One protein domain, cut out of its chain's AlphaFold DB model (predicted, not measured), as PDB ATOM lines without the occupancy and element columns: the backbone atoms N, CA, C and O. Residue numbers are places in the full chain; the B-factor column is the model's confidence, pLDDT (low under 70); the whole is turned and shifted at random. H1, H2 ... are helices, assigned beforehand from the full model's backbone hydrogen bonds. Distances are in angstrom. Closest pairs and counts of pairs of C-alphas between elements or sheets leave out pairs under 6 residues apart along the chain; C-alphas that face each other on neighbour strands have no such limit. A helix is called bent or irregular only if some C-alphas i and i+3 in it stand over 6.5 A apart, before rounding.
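This is residues 28 to 90 of the 284 residues of an uncharacterized protein of Helicobacter ailurogastricus (UniProt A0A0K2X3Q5). A long helix, H2, makes the length of a rod, and at its beginning sits a small head, the bent helix H1 folded back into two arms, H1a and H1b. Residues 67 to 78 and 81 to 86 stick out, away from this head. The 63 printed residues, all helix in class, hold H1, then H2, and no named strand. The whole is only just loose, close to extended, with a radius of gyration of the C-alphas of 16.0 A and spans of 48 by 20 by 18 A.

By its hydrogen bonds H1 was assigned as one helix, residues 28 to 52, but it is bent: C-alphas 39 and 42 are 9.6 A apart. H1a, residues 28 to 39, begins at C-alpha 28 (-33.947, 10.622, -4.584); H1b is residues 42 to 52. H2, residues 58 to 84, is 38.6 A long and ends at C-alpha 84 (-39.140, -8.643, 28.269).

H1a and H1b touch, closest at the C-alphas of Ala 36 and Gly 44, 4.5 A, and run opposite ways at a shallow tilt of 32 degrees. H1b touches H2 at residues 58 to 62 alone, closest at the C-alphas of Ala 50 and Ala 58, 5.3 A, opposite ways at a steep tilt of 50 degrees. H1a and H2 are apart. In H1a, H1b and H2 every O i to N i+4 pair is within hydrogen-bond range.

The C-alphas of Gly 55 and Gly 86, the two farthest apart, are 49.1 A apart. The printed part has no cut, and the link from H1 to H2 is tight. Residues 89 to 90 are under pLDDT 70.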
ATOM      1  N   ALA A  28     -33.235  10.893  -3.339       85.50
ATOM      2  CA  ALA A  28     -33.947  10.622  -4.584       85.50
ATOM      3  C   ALA A  28     -33.848   9.146  -5.002       85.50
ATOM      4  O   ALA A  28     -34.832   8.581  -5.476       85.50
ATOM      5  N   ILE A  29     -32.681   8.517  -4.824       84.56
ATOM      6  CA  ILE A  29     -32.489   7.082  -5.083       84.56
ATOM      7  C   ILE A  29     -33.322   6.264  -4.091       84.56
ATOM      8  O   ILE A  29     -34.131   5.438  -4.504       84.56
ATOM      9  N   LEU A  30     -33.189   6.543  -2.792       81.00
ATOM     10  CA  LEU A  30     -33.922   5.855  -1.732       81.00
ATOM     11  C   LEU A  30     -35.441   5.935  -1.937       81.00
ATOM     12  O   LEU A  30     -36.130   4.932  -1.782       81.00
ATOM     13  N   GLY A  31     -35.960   7.096  -2.351       85.19
ATOM     14  CA  GLY A  31     -37.379   7.268  -2.672       85.19
ATOM     15  C   GLY A  31     -37.862   6.310  -3.764       85.19
ATOM     16  O   GLY A  31     -38.902   5.677  -3.601       85.19
ATOM     17  N   ARG A  32     -37.076   6.115  -4.833       89.00
ATOM     18  CA  ARG A  32     -37.420   5.161  -5.903       89.00
ATOM     19  C   ARG A  32     -37.436   3.716  -5.409       89.00
ATOM     20  O   ARG A  32     -38.319   2.961  -5.799       89.00
ATOM     21  N   PHE A  33     -36.511   3.347  -4.526       86.06
ATOM     22  CA  PHE A  33     -36.489   2.017  -3.911       86.06
ATOM     23  C   PHE A  33     -37.694   1.767  -2.998       86.06
ATOM     24  O   PHE A  33     -38.323   0.718  -3.116       86.06
ATOM     25  N   LEU A  34     -38.058   2.734  -2.150       84.50
ATOM     26  CA  LEU A  34     -39.236   2.639  -1.277       84.50
ATOM     27  C   LEU A  34     -40.538   2.571  -2.083       84.50
ATOM     28  O   LEU A  34     -41.431   1.787  -1.776       84.50
ATOM     29  N   GLU A  35     -40.649   3.355  -3.156       89.75
ATOM     30  CA  GLU A  35     -41.792   3.259  -4.064       89.75
ATOM     31  C   GLU A  35     -41.849   1.915  -4.795       89.75
ATOM     32  O   GLU A  35     -42.935   1.374  -5.008       89.75
ATOM     33  N   ALA A  36     -40.699   1.389  -5.214       87.88
ATOM     34  CA  ALA A  36     -40.623   0.105  -5.889       87.88
ATOM     35  C   ALA A  36     -41.038  -1.035  -4.948       87.88
ATOM     36  O   ALA A  36     -41.842  -1.883  -5.338       87.88
ATOM     37  N   GLU A  37     -40.574  -1.008  -3.697       84.56
ATOM     38  CA  GLU A  37     -41.041  -1.912  -2.646       84.56
ATOM     39  C   GLU A  37     -42.558  -1.776  -2.430       84.56
ATOM     40  O   GLU A  37     -43.276  -2.772  -2.491       84.56
ATOM     41  N   ALA A  38     -43.084  -0.560  -2.269       86.38
ATOM     42  CA  ALA A  38     -44.515  -0.346  -2.050       86.38
ATOM     43  C   ALA A  38     -45.388  -0.860  -3.213       86.38
ATOM     44  O   ALA A  38     -46.509  -1.320  -2.997       86.38
ATOM     45  N   LYS A  39     -44.888  -0.791  -4.455       87.12
ATOM     46  CA  LYS A  39     -45.619  -1.213  -5.664       87.12
ATOM     47  C   LYS A  39     -45.497  -2.708  -5.967       87.12
ATOM     48  O   LYS A  39     -46.388  -3.260  -6.609       87.12
ATOM     49  N   GLY A  40     -44.397  -3.358  -5.584       84.31
ATOM     50  CA  GLY A  40     -44.085  -4.719  -6.045       84.31
ATOM     51  C   GLY A  40     -43.295  -5.591  -5.070       84.31
ATOM     52  O   GLY A  40     -42.814  -6.653  -5.470       84.31
ATOM     53  N   GLY A  41     -43.127  -5.150  -3.824       84.00
ATOM     54  CA  GLY A  41     -42.330  -5.814  -2.796       84.00
ATOM     55  C   GLY A  41     -40.909  -6.121  -3.267       84.00
ATOM     56  O   GLY A  41     -40.287  -5.349  -4.000       84.00
ATOM     57  N   ALA A  42     -40.430  -7.310  -2.915       81.00
ATOM     58  CA  ALA A  42     -39.143  -7.864  -3.329       81.00
ATOM     59  C   ALA A  42     -38.881  -7.780  -4.850       81.00
ATOM     60  O   ALA A  42     -37.784  -7.422  -5.281       81.00
ATOM     61  N   GLN A  43     -39.893  -8.050  -5.686       84.75
ATOM     62  CA  GLN A  43     -39.748  -7.958  -7.145       84.75
ATOM     63  C   GLN A  43     -39.708  -6.515  -7.655       84.75
ATOM     64  O   GLN A  43     -39.135  -6.244  -8.710       84.75
ATOM     65  N   GLY A  44     -40.323  -5.581  -6.930       86.94
ATOM     66  CA  GLY A  44     -40.187  -4.155  -7.203       86.94
ATOM     67  C   GLY A  44     -38.756  -3.686  -6.961       86.94
ATOM     68  O   GLY A  44     -38.162  -3.068  -7.842       86.94
ATOM     69  N   ILE A  45     -38.172  -4.078  -5.825       86.81
ATOM     70  CA  ILE A  45     -36.767  -3.798  -5.494       86.81
ATOM     71  C   ILE A  45     -35.824  -4.404  -6.540       86.81
ATOM     72  O   ILE A  45     -34.937  -3.708  -7.020       86.81
ATOM     73  N   GLU A  46     -36.033  -5.655  -6.963       87.12
ATOM     74  CA  GLU A  46     -35.232  -6.291  -8.028       87.12
ATOM     75  C   GLU A  46     -35.254  -5.495  -9.335       87.12
ATOM     76  O   GLU A  46     -34.210  -5.255  -9.944       87.12
ATOM     77  N   LYS A  47     -36.440  -5.055  -9.766       88.31
ATOM     78  CA  LYS A  47     -36.579  -4.248 -10.982       88.31
ATOM     79  C   LYS A  47     -35.867  -2.905 -10.844       88.31
ATOM     80  O   LYS A  47     -35.225  -2.474 -11.799       88.31
ATOM     81  N   GLN A  48     -35.948  -2.272  -9.674       90.44
ATOM     82  CA  GLN A  48     -35.254  -1.013  -9.412       90.44
ATOM     83  C   GLN A  48     -33.729  -1.202  -9.368       90.44
ATOM     84  O   GLN A  48     -33.003  -0.406  -9.959       90.44
ATOM     85  N   LEU A  49     -33.234  -2.286  -8.757       87.75
ATOM     86  CA  LEU A  49     -31.812  -2.656  -8.752       87.75
ATOM     87  C   LEU A  49     -31.276  -2.833 -10.174       87.75
ATOM     88  O   LEU A  49     -30.225  -2.290 -10.501       87.75
ATOM     89  N   ALA A  50     -32.015  -3.540 -11.032       88.12
ATOM     90  CA  ALA A  50     -31.613  -3.768 -12.419       88.12
ATOM     91  C   ALA A  50     -31.517  -2.469 -13.243       88.12
ATOM     92  O   ALA A  50     -30.735  -2.402 -14.190       88.12
ATOM     93  N   GLN A  51     -32.301  -1.443 -12.895       86.81
ATOM     94  CA  GLN A  51     -32.277  -0.138 -13.563       86.81
ATOM     95  C   GLN A  51     -31.128   0.754 -13.080       86.81
ATOM     96  O   GLN A  51     -30.491   1.419 -13.892       86.81
ATOM     97  N   GLU A  52     -30.868   0.782 -11.772       84.12
ATOM     98  CA  GLU A  52     -29.867   1.671 -11.161       84.12
ATOM     99  C   GLU A  52     -28.444   1.093 -11.216       84.12
ATOM    100  O   GLU A  52     -27.472   1.847 -11.200       84.12
ATOM    101  N   LEU A  53     -28.307  -0.237 -11.292       84.94
ATOM    102  CA  LEU A  53     -27.027  -0.953 -11.344       84.94
ATOM    103  C   LEU A  53     -26.945  -1.870 -12.580       84.94
ATOM    104  O   LEU A  53     -26.859  -3.097 -12.448       84.94
ATOM    105  N   PRO A  54     -26.964  -1.304 -13.804       77.81
ATOM    106  CA  PRO A  54     -26.860  -2.089 -15.027       77.81
ATOM    107  C   PRO A  54     -25.487  -2.773 -15.096       77.81
ATOM    108  O   PRO A  54     -24.454  -2.117 -15.209       77.81
ATOM    109  N   GLY A  55     -25.477  -4.106 -15.016       79.31
ATOM    110  CA  GLY A  55     -24.262  -4.934 -15.014       79.31
ATOM    111  C   GLY A  55     -24.063  -5.770 -13.747       79.31
ATOM    112  O   GLY A  55     -23.195  -6.639 -13.733       79.31
ATOM    113  N   CYS A  56     -24.874  -5.549 -12.712       78.88
ATOM    114  CA  CYS A  56     -24.910  -6.389 -11.518       78.88
ATOM    115  C   CYS A  56     -26.049  -7.417 -11.587       78.88
ATOM    116  O   CYS A  56     -27.074  -7.182 -12.232       78.88
ATOM    117  N   ASP A  57     -25.898  -8.543 -10.886       89.06
ATOM    118  CA  ASP A  57     -26.989  -9.502 -10.710       89.06
ATOM    119  C   ASP A  57     -27.975  -8.966  -9.655       89.06
ATOM    120  O   ASP A  57     -27.816  -9.145  -8.446       89.06
ATOM    121  N   ALA A  58     -29.008  -8.266 -10.126       85.75
ATOM    122  CA  ALA A  58     -30.054  -7.692  -9.279       85.75
ATOM    123  C   ALA A  58     -30.782  -8.743  -8.421       85.75
ATOM    124  O   ALA A  58     -31.321  -8.411  -7.361       85.75
ATOM    125  N   LYS A  59     -30.802 -10.006  -8.859       85.69
ATOM    126  CA  LYS A  59     -31.435 -11.100  -8.127       85.69
ATOM    127  C   LYS A  59     -30.566 -11.559  -6.961       85.69
ATOM    128  O   LYS A  59     -31.099 -11.795  -5.878       85.69
ATOM    129  N   GLU A  60     -29.256 -11.652  -7.174       84.81
ATOM    130  CA  GLU A  60     -28.279 -11.957  -6.124       84.81
ATOM    131  C   GLU A  60     -28.261 -10.863  -5.050       84.81
ATOM    132  O   GLU A  60     -28.418 -11.164  -3.868       84.81
ATOM    133  N   ILE A  61     -28.201  -9.590  -5.460       82.62
ATOM    134  CA  ILE A  61     -28.215  -8.450  -4.527       82.62
ATOM    135  C   ILE A  61     -29.515  -8.415  -3.717       82.62
ATOM    136  O   ILE A  61     -29.488  -8.200  -2.507       82.62
ATOM    137  N   ARG A  62     -30.670  -8.662  -4.351       84.88
ATOM    138  CA  ARG A  62     -31.936  -8.762  -3.614       84.88
ATOM    139  C   ARG A  62     -31.880  -9.874  -2.566       84.88
ATOM    140  O   ARG A  62     -32.293  -9.649  -1.434       84.88
ATOM    141  N   ALA A  63     -31.396 -11.057  -2.941       83.69
ATOM    142  CA  ALA A  63     -31.314 -12.188  -2.024       83.69
ATOM    143  C   ALA A  63     -30.395 -11.891  -0.827       83.69
ATOM    144  O   ALA A  63     -30.702 -12.299   0.293       83.69
ATOM    145  N   GLU A  64     -29.303 -11.152  -1.040       80.62
ATOM    146  CA  GLU A  64     -28.419 -10.681   0.028       80.62
ATOM    147  C   GLU A  64     -29.137  -9.701   0.969       80.62
ATOM    148  O   GLU A  64     -29.130  -9.908   2.184       80.62
ATOM    149  N   ILE A  65     -29.850  -8.709   0.422       80.81
ATOM    150  CA  ILE A  65     -30.660  -7.758   1.205       80.81
ATOM    151  C   ILE A  65     -31.719  -8.492   2.039       80.81
ATOM    152  O   ILE A  65     -31.855  -8.238   3.236       80.81
ATOM    153  N   GLU A  66     -32.460  -9.425   1.436       84.19
ATOM    154  CA  GLU A  66     -33.472 -10.231   2.132       84.19
ATOM    155  C   GLU A  66     -32.852 -11.067   3.264       84.19
ATOM    156  O   GLU A  66     -33.426 -11.179   4.352       84.19
ATOM    157  N   ALA A  67     -31.668 -11.643   3.038       79.06
ATOM    158  CA  ALA A  67     -30.955 -12.415   4.049       79.06
ATOM    159  C   ALA A  67     -30.485 -11.536   5.220       79.06
ATOM    160  O   ALA A  67     -30.648 -11.928   6.379       79.06
ATOM    161  N   GLU A  68     -29.939 -10.350   4.942       74.62
ATOM    162  CA  GLU A  68     -29.519  -9.396   5.973       74.62
ATOM    163  C   GLU A  68     -30.700  -8.874   6.794       74.62
ATOM    164  O   GLU A  68     -30.631  -8.874   8.026       74.62
ATOM    165  N   LEU A  69     -31.803  -8.494   6.136       80.00
ATOM    166  CA  LEU A  69     -33.029  -8.051   6.807       80.00
ATOM    167  C   LEU A  69     -33.561  -9.129   7.746       80.00
ATOM    168  O   LEU A  69     -33.831  -8.858   8.915       80.00
ATOM    169  N   LYS A  70     -33.607 -10.379   7.280       86.62
ATOM    170  CA  LYS A  70     -34.042 -11.508   8.104       86.62
ATOM    171  C   LYS A  70     -33.158 -11.704   9.334       86.62
ATOM    172  O   LYS A  70     -33.663 -12.004  10.414       86.62
ATOM    173  N   ILE A  71     -31.839 -11.546   9.197       79.75
ATOM    174  CA  ILE A  71     -30.925 -11.597  10.347       79.75
ATOM    175  C   ILE A  71     -31.237 -10.444  11.303       79.75
ATOM    176  O   ILE A  71     -31.350 -10.676  12.507       79.75
ATOM    177  N   TYR A  72     -31.390  -9.224  10.791       75.19
ATOM    178  CA  TYR A  72     -31.683  -8.045  11.599       75.19
ATOM    179  C   TYR A  72     -32.976  -8.211  12.410       75.19
ATOM    180  O   TYR A  72     -32.945  -8.073  13.634       75.19
ATOM    181  N   GLU A  73     -34.072  -8.603  11.760       84.31
ATOM    182  CA  GLU A  73     -35.370  -8.865  12.394       84.31
ATOM    183  C   GLU A  73     -35.254  -9.929  13.492       84.31
ATOM    184  O   GLU A  73     -35.675  -9.712  14.627       84.31
ATOM    185  N   GLN A  74     -34.580 -11.050  13.208       87.75
ATOM    186  CA  GLN A  74     -34.355 -12.109  14.199       87.75
ATOM    187  C   GLN A  74     -33.576 -11.618  15.424       87.75
ATOM    188  O   GLN A  74     -33.859 -12.030  16.555       87.75
ATOM    189  N   LYS A  75     -32.567 -10.760  15.225       86.56
ATOM    190  CA  LYS A  75     -31.792 -10.188  16.335       86.56
ATOM    191  C   LYS A  75     -32.605  -9.164  17.113       86.56
ATOM    192  O   LYS A  75     -32.524  -9.178  18.341       86.56
ATOM    193  N   GLN A  76     -33.409  -8.345  16.441       85.94
ATOM    194  CA  GLN A  76     -34.312  -7.405  17.094       85.94
ATOM    195  C   GLN A  76     -35.338  -8.142  17.964       85.94
ATOM    196  O   GLN A  76     -35.413  -7.878  19.163       85.94
ATOM    197  N   GLU A  77     -36.038  -9.139  17.419       89.62
ATOM    198  CA  GLU A  77     -36.982  -9.953  18.191       89.62
ATOM    199  C   GLU A  77     -36.303 -10.657  19.372       89.62
ATOM    200  O   GLU A  77     -36.847 -10.731  20.475       89.62
ATOM    201  N   SER A  78     -35.103 -11.208  19.157       90.50
ATOM    202  CA  SER A  78     -34.344 -11.854  20.227       90.50
ATOM    203  C   SER A  78     -33.966 -10.873  21.334       90.50
ATOM    204  O   SER A  78     -33.926 -11.285  22.498       90.50
ATOM    205  N   LEU A  79     -33.640  -9.627  20.988       87.75
ATOM    206  CA  LEU A  79     -33.330  -8.578  21.948       87.75
ATOM    207  C   LEU A  79     -34.582  -8.194  22.735       87.75
ATOM    208  O   LEU A  79     -34.545  -8.182  23.962       87.75
ATOM    209  N   GLU A  80     -35.696  -7.943  22.051       87.94
ATOM    210  CA  GLU A  80     -36.974  -7.595  22.678       87.94
ATOM    211  C   GLU A  80     -37.443  -8.689  23.647       87.94
ATOM    212  O   GLU A  80     -37.768  -8.394  24.797       87.94
ATOM    213  N   LYS A  81     -37.361  -9.967  23.249       91.12
ATOM    214  CA  LYS A  81     -37.654 -11.110  24.133       91.12
ATOM    215  C   LYS A  81     -36.722 -11.157  25.345       91.12
ATOM    216  O   LYS A  81     -37.161 -11.481  26.444       91.12
ATOM    217  N   ALA A  82     -35.434 -10.853  25.177       80.44
ATOM    218  CA  ALA A  82     -34.493 -10.828  26.294       80.44
ATOM    219  C   ALA A  82     -34.823  -9.703  27.289       80.44
ATOM    220  O   ALA A  82     -34.838  -9.957  28.493       80.44
ATOM    221  N   LEU A  83     -35.145  -8.507  26.787       79.00
ATOM    222  CA  LEU A  83     -35.566  -7.366  27.602       79.00
ATOM    223  C   LEU A  83     -36.876  -7.658  28.347       79.00
ATOM    224  O   LEU A  83     -36.960  -7.410  29.547       79.00
ATOM    225  N   ALA A  84     -37.866  -8.245  27.667       88.88
ATOM    226  CA  ALA A  84     -39.140  -8.643  28.269       88.88
ATOM    227  C   ALA A  84     -38.961  -9.678  29.395       88.88
ATOM    228  O   ALA A  84     -39.680  -9.648  30.390       88.88
ATOM    229  N   ASN A  85     -37.955 -10.545  29.277       86.94
ATOM    230  CA  ASN A  85     -37.581 -11.528  30.296       86.94
ATOM    231  C   ASN A  85     -36.656 -10.959  31.392       86.94
ATOM    232  O   ASN A  85     -36.039 -11.724  32.134       86.94
ATOM    233  N   GLY A  86     -36.513  -9.633  31.489       77.12
ATOM    234  CA  GLY A  86     -35.747  -8.961  32.542       77.12
ATOM    235  C   GLY A  86     -34.227  -8.977  32.356       77.12
ATOM    236  O   GLY A  86     -33.501  -8.611  33.280       77.12
ATOM    237  N   ARG A  87     -33.718  -9.387  31.188       74.19
ATOM    238  CA  ARG A  87     -32.279  -9.335  30.876       74.19
ATOM    239  C   ARG A  87     -31.891  -7.954  30.362       74.19
ATOM    240  O   ARG A  87     -32.684  -7.285  29.708       74.19
ATOM    241  N   THR A  88     -30.645  -7.542  30.590       71.12
ATOM    242  CA  THR A  88     -30.118  -6.288  30.020       71.12
ATOM    243  C   THR A  88     -29.626  -6.475  28.579       71.12
ATOM    244  O   THR A  88     -29.374  -7.599  28.128       71.12
ATOM    245  N   LYS A  89     -29.442  -5.368  27.843       68.56
ATOM    246  CA  LYS A  89     -28.902  -5.385  26.468       68.56
ATOM    247  C   LYS A  89     -27.512  -6.023  26.415       68.56
ATOM    248  O   LYS A  89     -27.209  -6.772  25.493       68.56
ATOM    249  N   GLU A  90     -26.692  -5.771  27.429       68.88
ATOM    250  CA  GLU A  90     -25.332  -6.294  27.569       68.88
ATOM    251  C   GLU A  90     -25.352  -7.811  27.777       68.88
ATOM    252  O   GLU A  90     -24.591  -8.538  27.138       68.88
TER     253      GLU A  90